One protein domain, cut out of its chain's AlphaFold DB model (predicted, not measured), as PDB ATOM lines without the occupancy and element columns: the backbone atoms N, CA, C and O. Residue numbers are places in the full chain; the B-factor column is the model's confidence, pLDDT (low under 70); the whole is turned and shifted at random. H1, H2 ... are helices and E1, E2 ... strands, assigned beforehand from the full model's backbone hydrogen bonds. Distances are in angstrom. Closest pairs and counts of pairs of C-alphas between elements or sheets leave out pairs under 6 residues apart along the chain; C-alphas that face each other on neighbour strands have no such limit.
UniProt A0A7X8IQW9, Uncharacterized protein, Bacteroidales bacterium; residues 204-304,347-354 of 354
ATOM      1  N   ALA A 204     142.367 136.292 102.683       97.31
ATOM      2  CA  ALA A 204     143.279 136.871 101.711       97.31
ATOM      3  C   ALA A 204     142.758 138.202 101.175       97.31
ATOM      4  O   ALA A 204     141.560 138.366 100.929       97.31
ATOM      5  N   ILE A 205     143.673 139.138 100.931       97.56
ATOM      6  CA  ILE A 205     143.380 140.361 100.180       97.56
ATOM      7  C   ILE A 205     142.814 139.982  98.803       97.56
ATOM      8  O   ILE A 205     143.381 139.170  98.070       97.56
ATOM      9  N   LYS A 206     141.680 140.581  98.442       95.81
ATOM     10  CA  LYS A 206     140.991 140.338  97.176       95.81
ATOM     11  C   LYS A 206     141.639 141.158  96.064       95.81
ATOM     12  O   LYS A 206     141.461 142.371  95.986       95.81
ATOM     13  N   MET A 207     142.343 140.497  95.150       93.25
ATOM     14  CA  MET A 207     142.866 141.169  93.958       93.25
ATOM     15  C   MET A 207     141.752 141.827  93.139       93.25
ATOM     16  O   MET A 207     140.677 141.257  92.953       93.25
ATOM     17  N   GLY A 208     142.020 143.039  92.650       91.12
ATOM     18  CA  GLY A 208     141.070 143.818  91.854       91.12
ATOM     19  C   GLY A 208     139.991 144.550  92.658       91.12
ATOM     20  O   GLY A 208     139.153 145.211  92.058       91.12
ATOM     21  N   SER A 209     140.007 144.491  93.995       93.12
ATOM     22  CA  SER A 209     139.086 145.265  94.843       93.12
ATOM     23  C   SER A 209     139.517 146.727  95.058       93.12
ATOM     24  O   SER A 209     139.006 147.390  95.957       93.12
ATOM     25  N   GLY A 210     140.538 147.191  94.341       93.25
ATOM     26  CA  GLY A 210     141.168 148.487  94.549       93.25
ATOM     27  C   GLY A 210     142.437 148.658  93.722       93.25
ATOM     28  O   GLY A 210     142.802 147.789  92.930       93.25
ATOM     29  N   ASN A 211     143.118 149.789  93.915       94.31
ATOM     30  CA  ASN A 211     144.352 150.132  93.209       94.31
ATOM     31  C   ASN A 211     145.567 149.933  94.122       94.31
ATOM     32  O   ASN A 211     145.937 150.833  94.882       94.31
ATOM     33  N   PHE A 212     146.149 148.739  94.076       96.12
ATOM     34  CA  PHE A 212     147.307 148.355  94.871       96.12
ATOM     35  C   PHE A 212     148.041 147.159  94.256       96.12
ATOM     36  O   PHE A 212     147.501 146.456  93.404       96.12
ATOM     37  N   ASP A 213     149.246 146.906  94.760       96.31
ATOM     38  CA  ASP A 213     150.024 145.700  94.501       96.31
ATOM     39  C   ASP A 213     150.011 144.791  95.737       96.31
ATOM     40  O   ASP A 213     149.894 145.262  96.870       96.31
ATOM     41  N   LEU A 214     150.184 143.485  95.545       97.19
ATOM     42  CA  LEU A 214     150.435 142.562  96.654       97.19
ATOM     43  C   LEU A 214     151.928 142.426  96.925       97.19
ATOM     44  O   LEU A 214     152.765 142.508  96.021       97.19
ATOM     45  N   ASP A 215     152.274 142.172  98.184       97.25
ATOM     46  CA  ASP A 215     153.624 141.740  98.511       97.25
ATOM     47  C   ASP A 215     153.931 140.358  97.916       97.25
ATOM     48  O   ASP A 215     153.098 139.458  97.923       97.25
ATOM     49  N   LYS A 216     155.154 140.173  97.406       94.50
ATOM     50  CA  LYS A 216     155.573 138.902  96.793       94.50
ATOM     51  C   LYS A 216     155.802 137.786  97.817       94.50
ATOM     52  O   LYS A 216     155.673 136.621  97.459       94.50
ATOM     53  N   LYS A 217     156.199 138.127  99.046       95.50
ATOM     54  CA  LYS A 217     156.464 137.175 100.135       95.50
ATOM     55  C   LYS A 217     155.197 136.894 100.942       95.50
ATOM     56  O   LYS A 217     154.974 135.754 101.326       95.50
ATOM     57  N   GLU A 218     154.360 137.910 101.152       96.12
ATOM     58  CA  GLU A 218     153.131 137.827 101.958       96.12
ATOM     59  C   GLU A 218     151.873 138.272 101.176       96.12
ATOM     60  O   GLU A 218     151.167 139.195 101.593       96.12
ATOM     61  N   PRO A 219     151.544 137.636 100.034       95.38
ATOM     62  CA  PRO A 219     150.491 138.120  99.137       95.38
ATOM     63  C   PRO A 219     149.080 138.060  99.736       95.38
ATOM     64  O   PRO A 219     148.200 138.802  99.310       95.38
ATOM     65  N   LYS A 220     148.835 137.194 100.727       96.31
ATOM     66  CA  LYS A 220     147.520 137.092 101.378       96.31
ATOM     67  C   LYS A 220     147.232 138.258 102.324       96.31
ATOM     68  O   LYS A 220     146.069 138.604 102.506       96.31
ATOM     69  N   THR A 221     148.261 138.849 102.926       97.25
ATOM     70  CA  THR A 221     148.105 139.719 104.103       97.25
ATOM     71  C   THR A 221     148.777 141.077 103.964       97.25
ATOM     72  O   THR A 221     148.541 141.939 104.807       97.25
ATOM     73  N   THR A 222     149.582 141.303 102.922       98.19
ATOM     74  CA  THR A 222     150.357 142.539 102.776       98.19
ATOM     75  C   THR A 222     150.078 143.251 101.447       98.19
ATOM     76  O   THR A 222     150.324 142.720 100.362       98.19
ATOM     77  N   ILE A 223     149.612 144.499 101.550       97.75
ATOM     78  CA  ILE A 223     149.375 145.446 100.455       97.75
ATOM     79  C   ILE A 223     150.595 146.360 100.276       97.75
ATOM     80  O   ILE A 223     151.190 146.841 101.245       97.75
ATOM     81  N   LYS A 224     150.938 146.651  99.022       96.94
ATOM     82  CA  LYS A 224     151.937 147.635  98.596       96.94
ATOM     83  C   LYS A 224     151.318 148.658  97.652       96.94
ATOM     84  O   LYS A 224     150.368 148.361  96.935       96.94
ATOM     85  N   ASN A 225     151.895 149.859  97.620       94.94
ATOM     86  CA  ASN A 225     151.551 150.898  96.643       94.94
ATOM     87  C   ASN A 225     150.046 151.222  96.580       94.94
ATOM     88  O   ASN A 225     149.527 151.514  95.501       94.94
ATOM     89  N   LEU A 226     149.353 151.176  97.724       95.44
ATOM     90  CA  LEU A 226     147.929 151.484  97.811       95.44
ATOM     91  C   LEU A 226     147.667 152.930  97.376       95.44
ATOM     92  O   LEU A 226     148.303 153.868  97.859       95.44
ATOM     93  N   LYS A 227     146.727 153.107  96.448       94.06
ATOM     94  CA  LYS A 227     146.390 154.392  95.828       94.06
ATOM     95  C   LYS A 227     144.881 154.606  95.810       94.06
ATOM     96  O   LYS A 227     144.089 153.673  95.914       94.06
ATOM     97  N   LYS A 228     144.490 155.866  95.628       92.62
ATOM     98  CA  LYS A 228     143.099 156.231  95.345       92.62
ATOM     99  C   LYS A 228     142.657 155.639  94.010       92.62
ATOM    100  O   LYS A 228     143.450 155.552  93.066       92.62
ATOM    101  N   GLU A 229     141.380 155.295  93.917       84.75
ATOM    102  CA  GLU A 229     140.760 154.975  92.640       84.75
ATOM    103  C   GLU A 229     140.822 156.189  91.709       84.75
ATOM    104  O   GLU A 229     140.574 157.337  92.093       84.75
ATOM    105  N   THR A 230     141.193 155.927  90.460       73.31
ATOM    106  CA  THR A 230     141.284 156.941  89.404       73.31
ATOM    107  C   THR A 230     140.005 157.030  88.574       73.31
ATOM    108  O   THR A 230     139.821 158.011  87.857       73.31
ATOM    109  N   LYS A 231     139.110 156.038  88.682       65.38
ATOM    110  CA  LYS A 231     137.839 155.947  87.955       65.38
ATOM    111  C   LYS A 231     136.667 156.107  88.931       65.38
ATOM    112  O   LYS A 231     136.521 155.295  89.831       65.38
ATOM    113  N   GLY A 232     135.834 157.134  88.740       60.84
ATOM    114  CA  GLY A 232     134.642 157.403  89.561       60.84
ATOM    115  C   GLY A 232     134.519 158.864  90.013       60.84
ATOM    116  O   GLY A 232     135.485 159.625  89.960       60.84
ATOM    117  N   LYS A 233     133.317 159.274  90.454       60.44
ATOM    118  CA  LYS A 233     133.051 160.643  90.956       60.44
ATOM    119  C   LYS A 233     133.715 160.923  92.314       60.44
ATOM    120  O   LYS A 233     133.991 162.078  92.620       60.44
ATOM    121  N   GLN A 234     133.988 159.890  93.113       63.66
ATOM    122  CA  GLN A 234     134.685 159.998  94.397       63.66
ATOM    123  C   GLN A 234     136.037 159.281  94.319       63.66
ATOM    124  O   GLN A 234     136.099 158.086  94.055       63.66
ATOM    125  N   LYS A 235     137.127 160.024  94.547       81.94
ATOM    126  CA  LYS A 235     138.499 159.493  94.582       81.94
ATOM    127  C   LYS A 235     138.809 158.945  95.979       81.94
ATOM    128  O   LYS A 235     139.494 159.615  96.758       81.94
ATOM    129  N   THR A 236     138.276 157.773  96.309       90.38
ATOM    130  CA  THR A 236     138.528 157.091  97.589       90.38
ATOM    131  C   THR A 236     139.562 155.978  97.441       90.38
ATOM    132  O   THR A 236     139.902 155.546  96.340       90.38
ATOM    133  N   VAL A 237     140.159 155.586  98.563       94.19
ATOM    134  CA  VAL A 237     141.040 154.424  98.685       94.19
ATOM    135  C   VAL A 237     140.172 153.242  99.071       94.19
ATOM    136  O   VAL A 237     139.423 153.352 100.040       94.19
ATOM    137  N   LYS A 238     140.279 152.136  98.334       95.50
ATOM    138  CA  LYS A 238     139.506 150.920  98.581       95.50
ATOM    139  C   LYS A 238     140.374 149.682  98.493       95.50
ATOM    140  O   LYS A 238     141.296 149.624  97.679       95.50
ATOM    141  N   PHE A 239     140.058 148.701  99.323       96.88
ATOM    142  CA  PHE A 239     140.499 147.321  99.171       96.88
ATOM    143  C   PHE A 239     139.541 146.400  99.935       96.88
ATOM    144  O   PHE A 239     138.695 146.850 100.711       96.88
ATOM    145  N   SER A 240     139.656 145.096  99.713       97.56
ATOM    146  CA  SER A 240     138.822 144.109 100.382       97.56
ATOM    147  C   SER A 240     139.625 142.881 100.771       97.56
ATOM    148  O   SER A 240     140.638 142.561 100.150       97.56
ATOM    149  N   VAL A 241     139.143 142.176 101.786       97.81
ATOM    150  CA  VAL A 241     139.723 140.932 102.291       97.81
ATOM    151  C   VAL A 241     138.631 139.877 102.289       97.81
ATOM    152  O   VAL A 241     137.608 140.045 102.948       97.81
ATOM    153  N   ASN A 242     138.836 138.798 101.545       97.69
ATOM    154  CA  ASN A 242     137.972 137.628 101.610       97.69
ATOM    155  C   ASN A 242     138.324 136.807 102.852       97.69
ATOM    156  O   ASN A 242     139.500 136.680 103.184       97.69
ATOM    157  N   THR A 243     137.322 136.240 103.515       96.38
ATOM    158  CA  THR A 243     137.485 135.436 104.731       96.38
ATOM    159  C   THR A 243     136.467 134.299 104.780       96.38
ATOM    160  O   THR A 243     135.367 134.400 104.224       96.38
ATOM    161  N   ASN A 244     136.831 133.193 105.429       94.38
ATOM    162  CA  ASN A 244     135.910 132.102 105.719       94.38
ATOM    163  C   ASN A 244     135.429 132.147 107.180       94.38
ATOM    164  O   ASN A 244     136.149 131.753 108.096       94.38
ATOM    165  N   LEU A 245     134.179 132.577 107.375       92.75
ATOM    166  CA  LEU A 245     133.524 132.688 108.683       92.75
ATOM    167  C   LEU A 245     132.441 131.618 108.938       92.75
ATOM    168  O   LEU A 245     131.722 131.713 109.927       92.75
ATOM    169  N   SER A 246     132.291 130.587 108.094       87.25
ATOM    170  CA  SER A 246     131.181 129.621 108.260       87.25
ATOM    171  C   SER A 246     131.309 128.727 109.494       87.25
ATOM    172  O   SER A 246     130.313 128.241 110.013       87.25
ATOM    173  N   GLY A 247     132.529 128.516 109.992       86.38
ATOM    174  CA  GLY A 247     132.783 127.583 111.090       86.38
ATOM    175  C   GLY A 247     132.517 128.119 112.500       86.38
ATOM    176  O   GLY A 247     132.930 127.454 113.450       86.38
ATOM    177  N   PHE A 248     131.926 129.311 112.637       91.00
ATOM    178  CA  PHE A 248     131.638 129.945 113.930       91.00
ATOM    179  C   PHE A 248     130.236 129.661 114.469       91.00
ATOM    180  O   PHE A 248     129.948 130.061 115.590       91.00
ATOM    181  N   LEU A 249     129.372 128.988 113.696       92.38
ATOM    182  CA  LEU A 249     127.962 128.746 114.051       92.38
ATOM    183  C   LEU A 249     127.140 130.038 114.235       92.38
ATOM    184  O   LEU A 249     126.064 130.006 114.828       92.38
ATOM    185  N   LEU A 250     127.640 131.179 113.753       92.19
ATOM    186  CA  LEU A 250     126.978 132.484 113.829       92.19
ATOM    187  C   LEU A 250     125.984 132.647 112.675       92.19
ATOM    188  O   LEU A 250     126.206 132.125 111.583       92.19
ATOM    189  N   SER A 251     124.908 133.401 112.903       87.94
ATOM    190  CA  SER A 251     123.970 133.759 111.836       87.94
ATOM    191  C   SER A 251     124.594 134.742 110.842       87.94
ATOM    192  O   SER A 251     125.477 135.534 111.191       87.94
ATOM    193  N   ASP A 252     124.088 134.741 109.607       86.88
ATOM    194  CA  ASP A 252     124.486 135.715 108.582       86.88
ATOM    195  C   ASP A 252     124.256 137.163 109.049       86.88
ATOM    196  O   ASP A 252     125.079 138.037 108.761       86.88
ATOM    197  N   ASP A 253     123.186 137.412 109.813       89.06
ATOM    198  CA  ASP A 253     122.874 138.726 110.388       89.06
ATOM    199  C   ASP A 253     123.935 139.169 111.400       89.06
ATOM    200  O   ASP A 253     124.373 140.322 111.384       89.06
ATOM    201  N   TYR A 254     124.415 138.249 112.245       92.38
ATOM    202  CA  TYR A 254     125.492 138.544 113.187       92.38
ATOM    203  C   TYR A 254     126.797 138.858 112.450       92.38
ATOM    204  O   TYR A 254     127.477 139.832 112.780       92.38
ATOM    205  N   ILE A 255     127.152 138.048 111.447       93.19
ATOM    206  CA  ILE A 255     128.400 138.208 110.693       93.19
ATOM    207  C   ILE A 255     128.378 139.484 109.844       93.19
ATOM    208  O   ILE A 255     129.410 140.137 109.699       93.19
ATOM    209  N   SER A 256     127.230 139.854 109.279       92.81
ATOM    210  CA  SER A 256     127.116 141.015 108.387       92.81
ATOM    211  C   SER A 256     127.007 142.344 109.141       92.81
ATOM    212  O   SER A 256     127.219 143.405 108.550       92.81
ATOM    213  N   ASN A 257     126.709 142.317 110.443       93.50
ATOM    214  CA  ASN A 257     126.596 143.521 111.254       93.50
ATOM    215  C   ASN A 257     127.975 144.068 111.666       93.50
ATOM    216  O   ASN A 257     128.671 143.503 112.511       93.50
ATOM    217  N   VAL A 258     128.347 145.229 111.119       95.06
ATOM    218  CA  VAL A 258     129.626 145.898 111.407       95.06
ATOM    219  C   VAL A 258     129.804 146.265 112.885       95.06
ATOM    220  O   VAL A 258     130.939 146.304 113.357       95.06
ATOM    221  N   SER A 259     128.725 146.475 113.654       94.31
ATOM    222  CA  SER A 259     128.839 146.770 115.092       94.31
ATOM    223  C   SER A 259     129.453 145.616 115.885       94.31
ATOM    224  O   SER A 259     129.990 145.845 116.969       94.31
ATOM    225  N   ASN A 260     129.422 144.398 115.334       95.19
ATOM    226  CA  ASN A 260     130.028 143.206 115.920       95.19
ATOM    227  C   ASN A 260     131.535 143.109 115.642       95.19
ATOM    228  O   ASN A 260     132.176 142.159 116.085       95.19
ATOM    229  N   TYR A 261     132.130 144.092 114.965       96.38
ATOM    230  CA  TYR A 261     133.560 144.136 114.684       96.38
ATOM    231  C   TYR A 261     134.250 145.260 115.456       96.38
ATOM    232  O   TYR A 261     133.674 146.313 115.726       96.38
ATOM    233  N   GLU A 262     135.506 145.030 115.818       96.69
ATOM    234  CA  GLU A 262     136.442 146.062 116.256       96.69
ATOM    235  C   GLU A 262     137.449 146.273 115.126       96.69
ATOM    236  O   GLU A 262     138.102 145.323 114.700       96.69
ATOM    237  N   ASN A 263     137.558 147.501 114.626       95.81
ATOM    238  CA  ASN A 263     138.502 147.881 113.578       95.81
ATOM    239  C   ASN A 263     139.427 148.968 114.128       95.81
ATOM    240  O   ASN A 263     138.955 150.030 114.527       95.81
ATOM    241  N   ASN A 264     140.734 148.709 114.136       95.25
ATOM    242  CA  ASN A 264     141.728 149.644 114.672       95.25
ATOM    243  C   ASN A 264     142.187 150.718 113.663       95.25
ATOM    244  O   ASN A 264     143.159 151.423 113.933       95.25
ATOM    245  N   SER A 265     141.567 150.788 112.483       91.62
ATOM    246  CA  SER A 265     142.025 151.622 111.372       91.62
ATOM    247  C   SER A 265     141.040 152.730 111.002       91.62
ATOM    248  O   SER A 265     139.839 152.612 111.228       91.62
ATOM    249  N   ASP A 266     141.550 153.766 110.332       91.44
ATOM    250  CA  ASP A 266     140.761 154.895 109.809       91.44
ATOM    251  C   ASP A 266     139.918 154.539 108.567       91.44
ATOM    252  O   ASP A 266     139.278 155.403 107.963       91.44
ATOM    253  N   TYR A 267     139.949 153.279 108.126       95.81
ATOM    254  CA  TYR A 267     139.129 152.822 107.013       95.81
ATOM    255  C   TYR A 267     137.723 152.487 107.507       95.81
ATOM    256  O   TYR A 267     137.552 151.706 108.440       95.81
ATOM    257  N   LEU A 268     136.709 153.016 106.828       96.44
ATOM    258  CA  LEU A 268     135.333 152.575 106.993       96.44
ATOM    259  C   LEU A 268     135.238 151.098 106.602       96.44
ATOM    260  O   LEU A 268     135.567 150.736 105.471       96.44
ATOM    261  N   LEU A 269     134.777 150.271 107.537       97.94
ATOM    262  CA  LEU A 269     134.561 148.844 107.341       97.94
ATOM    263  C   LEU A 269     133.100 148.586 106.960       97.94
ATOM    264  O   LEU A 269     132.187 149.082 107.615       97.94
ATOM    265  N   THR A 270     132.874 147.764 105.940       97.62
ATOM    266  CA  THR A 270     131.570 147.135 105.677       97.62
ATOM    267  C   THR A 270     131.761 145.651 105.384       97.62
ATOM    268  O   THR A 270     132.810 145.245 104.881       97.62
ATOM    269  N   ILE A 271     130.759 144.830 105.698       97.38
ATOM    270  CA  ILE A 271     130.812 143.376 105.516       97.38
ATOM    271  C   ILE A 271     129.793 142.969 104.457       97.38
ATOM    272  O   ILE A 271     128.659 143.440 104.461       97.38
ATOM    273  N   SER A 272     130.194 142.097 103.538       95.44
ATOM    274  CA  SER A 272     129.305 141.525 102.525       95.44
ATOM    275  C   SER A 272     129.573 140.035 102.348       95.44
ATOM    276  O   SER A 272     130.662 139.555 102.664       95.44
ATOM    277  N   LYS A 273     128.621 139.294 101.773       94.81
ATOM    278  CA  LYS A 273     128.882 137.917 101.329       94.81
ATOM    279  C   LYS A 273     129.982 137.909 100.265       94.81
ATOM    280  O   LYS A 273     130.052 138.807  99.420       94.81
ATOM    281  N   ALA A 274     130.855 136.909 100.316       92.31
ATOM    282  CA  ALA A 274     131.829 136.690  99.260       92.31
ATOM    283  C   ALA A 274     131.116 136.204  97.990       92.31
ATOM    284  O   ALA A 274     130.129 135.470  98.047       92.31
ATOM    285  N   ILE A 275     131.645 136.587  96.830       89.62
ATOM    286  CA  ILE A 275     131.231 135.996  95.553       89.62
ATOM    287  C   ILE A 275     131.649 134.513  95.569       89.62
ATOM    288  O   ILE A 275     132.754 134.227  96.054       89.62
ATOM    289  N   PRO A 276     130.823 133.576  95.052       91.12
ATOM    290  CA  PRO A 276     131.191 132.168  94.950       91.12
ATOM    291  C   PRO A 276     132.600 131.984  94.384       91.12
ATOM    292  O   PRO A 276     132.970 132.592  93.378       91.12
ATOM    293  N   ASN A 277     133.410 131.189  95.076       91.06
ATOM    294  CA  ASN A 277     134.827 131.027  94.782       91.06
ATOM    295  C   ASN A 277     135.302 129.625  95.173       91.06
ATOM    296  O   ASN A 277     134.769 129.008  96.093       91.06
ATOM    297  N   ASN A 278     136.361 129.160  94.513       91.56
ATOM    298  CA  ASN A 278     136.922 127.824  94.736       91.56
ATOM    299  C   ASN A 278     137.790 127.728  96.005       91.56
ATOM    300  O   ASN A 278     138.322 126.664  96.298       91.56
ATOM    301  N   PHE A 279     137.957 128.829  96.743       90.25
ATOM    302  CA  PHE A 279     138.781 128.896  97.954       90.25
ATOM    303  C   PHE A 279     137.958 128.742  99.241       90.25
ATOM    304  O   PHE A 279     138.525 128.688 100.327       90.25
ATOM    305  N   GLY A 280     136.626 128.678  99.138       92.06
ATOM    306  CA  GLY A 280     135.741 128.519 100.290       92.06
ATOM    307  C   GLY A 280     135.574 129.781 101.141       92.06
ATOM    308  O   GLY A 280     135.097 129.687 102.271       92.06
ATOM    309  N   TYR A 281     135.940 130.965 100.635       95.69
ATOM    310  CA  TYR A 281     135.632 132.214 101.334       95.69
ATOM    311  C   TYR A 281     134.126 132.459 101.328       95.69
ATOM    312  O   TYR A 281     133.479 132.322 100.288       95.69
ATOM    313  N   THR A 282     133.586 132.860 102.474       94.94
ATOM    314  CA  THR A 282     132.145 133.061 102.668       94.94
ATOM    315  C   THR A 282     131.773 134.531 102.791       94.94
ATOM    316  O   THR A 282     130.674 134.919 102.404       94.94
ATOM    317  N   HIS A 283     132.704 135.365 103.254       96.50
ATOM    318  CA  HIS A 283     132.481 136.788 103.496       96.50
ATOM    319  C   HIS A 283     133.636 137.638 102.965       96.50
ATOM    320  O   HIS A 283     134.742 137.152 102.722       96.50
ATOM    321  N   GLN A 284     133.363 138.923 102.781       97.19
ATOM    322  CA  GLN A 284     134.305 139.929 102.323       97.19
ATOM    323  C   GLN A 284     134.225 141.148 103.249       97.19
ATOM    324  O   GLN A 284     133.159 141.738 103.420       97.19
ATOM    325  N   LEU A 285     135.364 141.517 103.834       98.00
ATOM    326  CA  LEU A 285     135.556 142.757 104.580       98.00
ATOM    327  C   LEU A 285     135.986 143.832 103.586       98.00
ATOM    328  O   LEU A 285     136.998 143.670 102.901       98.00
ATOM    329  N   ASN A 286     135.229 144.917 103.492       97.69
ATOM    330  CA  ASN A 286     135.474 146.017 102.567       97.69
ATOM    331  C   ASN A 286     135.946 147.243 103.337       97.69
ATOM    332  O   ASN A 286     135.296 147.650 104.297       97.69
ATOM    333  N   PHE A 287     137.041 147.838 102.882       97.50
ATOM    334  CA  PHE A 287     137.678 148.979 103.521       97.50
ATOM    335  C   PHE A 287     137.651 150.174 102.579       97.50
ATOM    336  O   PHE A 287     138.058 150.054 101.421       97.50
ATOM    337  N   GLU A 288     137.207 151.328 103.073       96.06
ATOM    338  CA  GLU A 288     137.165 152.577 102.310       96.06
ATOM    339  C   GLU A 288     137.673 153.773 103.129       96.06
ATOM    340  O   GLU A 288     137.329 153.932 104.293       96.06
ATOM    341  N   SER A 289     138.485 154.646 102.528       95.38
ATOM    342  CA  SER A 289     138.904 155.912 103.152       95.38
ATOM    343  C   SER A 289     139.103 157.026 102.120       95.38
ATOM    344  O   SER A 289     139.273 156.791 100.923       95.38
ATOM    345  N   LYS A 290     139.118 158.281 102.581       93.06
ATOM    346  CA  LYS A 290     139.466 159.454 101.761       93.06
ATOM    347  C   LYS A 290     140.973 159.580 101.513       93.06
ATOM    348  O   LYS A 290     141.371 160.287 100.582       93.06
ATOM    349  N   SER A 291     141.811 158.928 102.314       92.00
ATOM    350  CA  SER A 291     143.277 158.997 102.257       92.00
ATOM    351  C   SER A 291     143.903 157.613 102.395       92.00
ATOM    352  O   SER A 291     143.249 156.658 102.800       92.00
ATOM    353  N   VAL A 292     145.169 157.490 101.991       92.06
ATOM    354  CA  VAL A 292     145.943 156.261 102.182       92.06
ATOM    355  C   VAL A 292     146.542 156.308 103.579       92.06
ATOM    356  O   VAL A 292     147.309 157.218 103.885       92.06
ATOM    357  N   HIS A 293     146.217 155.312 104.394       92.50
ATOM    358  CA  HIS A 293     146.802 155.104 105.714       92.50
ATOM    359  C   HIS A 293     147.653 153.835 105.663       92.50
ATOM    360  O   HIS A 293     147.173 152.780 105.235       92.50
ATOM    361  N   LYS A 294     148.926 153.959 106.046       94.06
ATOM    362  CA  LYS A 294     149.879 152.845 106.142       94.06
ATOM    363  C   LYS A 294     149.881 152.278 107.556       94.06
ATOM    364  O   LYS A 294     149.549 152.986 108.501       94.06
ATOM    365  N   GLY A 295     150.320 151.033 107.697       95.19
ATOM    366  CA  GLY A 295     150.442 150.367 108.991       95.19
ATOM    367  C   GLY A 295     149.718 149.029 109.044       95.19
ATOM    368  O   GLY A 295     149.353 148.453 108.018       95.19
ATOM    369  N   LEU A 296     149.565 148.520 110.265       97.06
ATOM    370  CA  LEU A 296     148.885 147.262 110.543       97.06
ATOM    371  C   LEU A 296     147.411 147.521 110.858       97.06
ATOM    372  O   LEU A 296     147.082 148.087 111.900       97.06
ATOM    373  N   ILE A 297     146.542 147.050 109.975       96.75
ATOM    374  CA  ILE A 297     145.105 146.980 110.204       96.75
ATOM    375  C   ILE A 297     144.809 145.662 110.909       96.75
ATOM    376  O   ILE A 297     145.232 144.599 110.454       96.75
ATOM    377  N   SER A 298     144.073 145.744 112.009       97.00
ATOM    378  CA  SER A 298     143.498 144.617 112.723       97.00
ATOM    379  C   SER A 298     141.984 144.780 112.787       97.00
ATOM    380  O   SER A 298     141.477 145.824 113.209       97.00
ATOM    381  N   VAL A 299     141.281 143.733 112.361       97.69
ATOM    382  CA  VAL A 299     139.833 143.610 112.496       97.69
ATOM    383  C   VAL A 299     139.515 142.375 113.321       97.69
ATOM    384  O   VAL A 299     139.847 141.259 112.922       97.69
ATOM    385  N   LYS A 300     138.840 142.562 114.455       96.50
ATOM    386  CA  LYS A 300     138.361 141.469 115.305       96.50
ATOM    387  C   LYS A 300     136.861 141.302 115.137       96.50
ATOM    388  O   LYS A 300     136.125 142.277 115.252       96.50
ATOM    389  N   LEU A 301     136.407 140.073 114.913       96.25
ATOM    390  CA  LEU A 301     134.992 139.718 115.033       96.25
ATOM    391  C   LEU A 301     134.710 139.451 116.513       96.25
ATOM    392  O   LEU A 301     135.150 138.436 117.043       96.25
ATOM    393  N   LYS A 302     134.035 140.378 117.192       94.56
ATOM    394  CA  LYS A 302     133.803 140.318 118.638       94.56
ATOM    395  C   LYS A 302     132.822 139.207 118.992       94.56
ATOM    396  O   LYS A 302     131.894 138.912 118.237       94.56
ATOM    397  N   THR A 303     132.988 138.662 120.184       93.25
ATOM    398  CA  THR A 303     131.960 137.887 120.873       93.25
ATOM    399  C   THR A 303     131.059 138.887 121.584       93.25
ATOM    400  O   THR A 303     131.535 139.654 122.414       93.25
ATOM    401  N   GLN A 304     129.774 138.929 121.240       92.25
ATOM    402  CA  GLN A 304     128.793 139.822 121.853       92.25
ATOM    403  C   GLN A 304     127.463 139.101 122.024       92.25
ATOM    404  O   GLN A 304     127.096 138.244 121.220       92.25
ATOM    405  N   THR A 347     137.664 135.732 116.058       95.00
ATOM    406  CA  THR A 347     138.869 135.741 115.217       95.00
ATOM    407  C   THR A 347     139.410 137.155 115.051       95.00
ATOM    408  O   THR A 347     138.665 138.131 115.157       95.00
ATOM    409  N   GLU A 348     140.699 137.258 114.739       95.62
ATOM    410  CA  GLU A 348     141.389 138.497 114.387       95.62
ATOM    411  C   GLU A 348     141.995 138.363 112.981       95.62
ATOM    412  O   GLU A 348     142.688 137.393 112.680       95.62
ATOM    413  N   ILE A 349     141.728 139.337 112.112       96.69
ATOM    414  CA  ILE A 349     142.255 139.428 110.749       96.69
ATOM    415  C   ILE A 349     143.252 140.582 110.711       96.69
ATOM    416  O   ILE A 349     142.899 141.719 111.025       96.69
ATOM    417  N   LYS A 350     144.491 140.299 110.299       97.19
ATOM    418  CA  LYS A 350     145.576 141.287 110.224       97.19
ATOM    419  C   LYS A 350     146.026 141.522 108.791       97.19
ATOM    420  O   LYS A 350     146.393 140.568 108.102       97.19
ATOM    421  N   ILE A 351     146.040 142.790 108.382       97.69
ATOM    422  CA  ILE A 351     146.473 143.248 107.058       97.69
ATOM    423  C   ILE A 351     147.525 144.336 107.215       97.69
ATOM    424  O   ILE A 351     147.323 145.314 107.931       97.69
ATOM    425  N   LYS A 352     148.649 144.195 106.522       97.81
ATOM    426  CA  LYS A 352     149.732 145.176 106.521       97.81
ATOM    427  C   LYS A 352     149.675 146.027 105.258       97.81
ATOM    428  O   LYS A 352     149.600 145.489 104.159       97.81
ATOM    429  N   ILE A 353     149.765 147.344 105.402       96.81
ATOM    430  CA  ILE A 353     149.872 148.290 104.284       96.81
ATOM    431  C   ILE A 353     151.232 148.985 104.362       96.81
ATOM    432  O   ILE A 353     151.499 149.712 105.322       96.81
ATOM    433  N   ASN A 354     152.073 148.758 103.348       92.81
ATOM    434  CA  ASN A 354     153.441 149.287 103.252       92.81
ATOM    435  C   ASN A 354     153.559 150.583 102.445       92.81
ATOM    436  O   ASN A 354     152.844 150.763 101.433       92.81
TER     437      ASN A 354
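This is residues 204 to 304 and 347 to 354 of the 354 residues of an uncharacterized protein of Bacteroidales bacterium (UniProt A0A7X8IQW9). Look for a small sandwich: a strongly twisted five-stranded sheet, E1 E2 E8 E7 E4, partly face to face with a three-stranded sheet, E3 E6 E5, with the short helix H1 at one end. The printed part has 109 residues, with one named helix and eight named strands in the order E1 E2 E3 H1 E4 E5 E6 E7 E8. The larger sheet is mixed, the smaller antiparallel; the class is mostly strand, though named elements hold 53 residues, under half. The whole is compact, with a radius of gyration of the C-alphas of 13.7 A and spans of 38 by 27 by 25 A.

Begin with the larger sheet, where E8, residues 347 to 353, is the antiparallel neighbour of E7, residues 295 to 302; N 297 and O 351 are 2.8 A apart. Find next the edge strand E4, residues 261 to 263, the antiparallel neighbour of E7, with N 262 and O 300 at 2.9 A. On the other side of E8 is E2, residues 222 to 227, parallel to it at 51 degrees, with N 223 and O 352 at 2.8 A. E2 forms a hairpin with edge strand E1, residues 211 to 214, where N 213 and O 224 are 2.8 A apart. The second sheet has inner strand E6, residues 283 to 289, between E3, residues 237 to 243, and E5, residues 268 to 273. Look for N 241 and O 285 at 2.8 A, and, in the hairpin of E5 and E6, N 270 and O 286 at 2.9 A. The two sheets make a sandwich, two sheets face to face, with best planes 34 degrees apart. H1, residues 252 to 256, only grazes the smaller sheet; the closest C-alphas of H1 and E5 are Ser 256 and Ile 271, 5.2 A. Its one O i to N i+4 pair is within hydrogen-bond range.

Find C-alpha 211 at (144.352, 150.132, 93.209), where E1 begins; it spans 10.3 A, and E2 14.3 A. E3 and E6 each span 20.2 A, E5 17.0 A and E4 6.3 A. H1 spans 5.9 A from C-alpha 252 at (124.486, 135.715, 108.582). E7 spans 21.7 A; E8 runs 20.0 A to C-alpha 353 at (149.872, 148.290, 104.284).

The C-alphas farthest apart are those of Thr 230 and Leu 249, 39.7 A. Residues 305 to 346 are not printed; C-alphas 304 and 347 are 12.7 A apart across this cut. Of the links printed whole, none is long. Confidence is under 70 at residues 231 to 234.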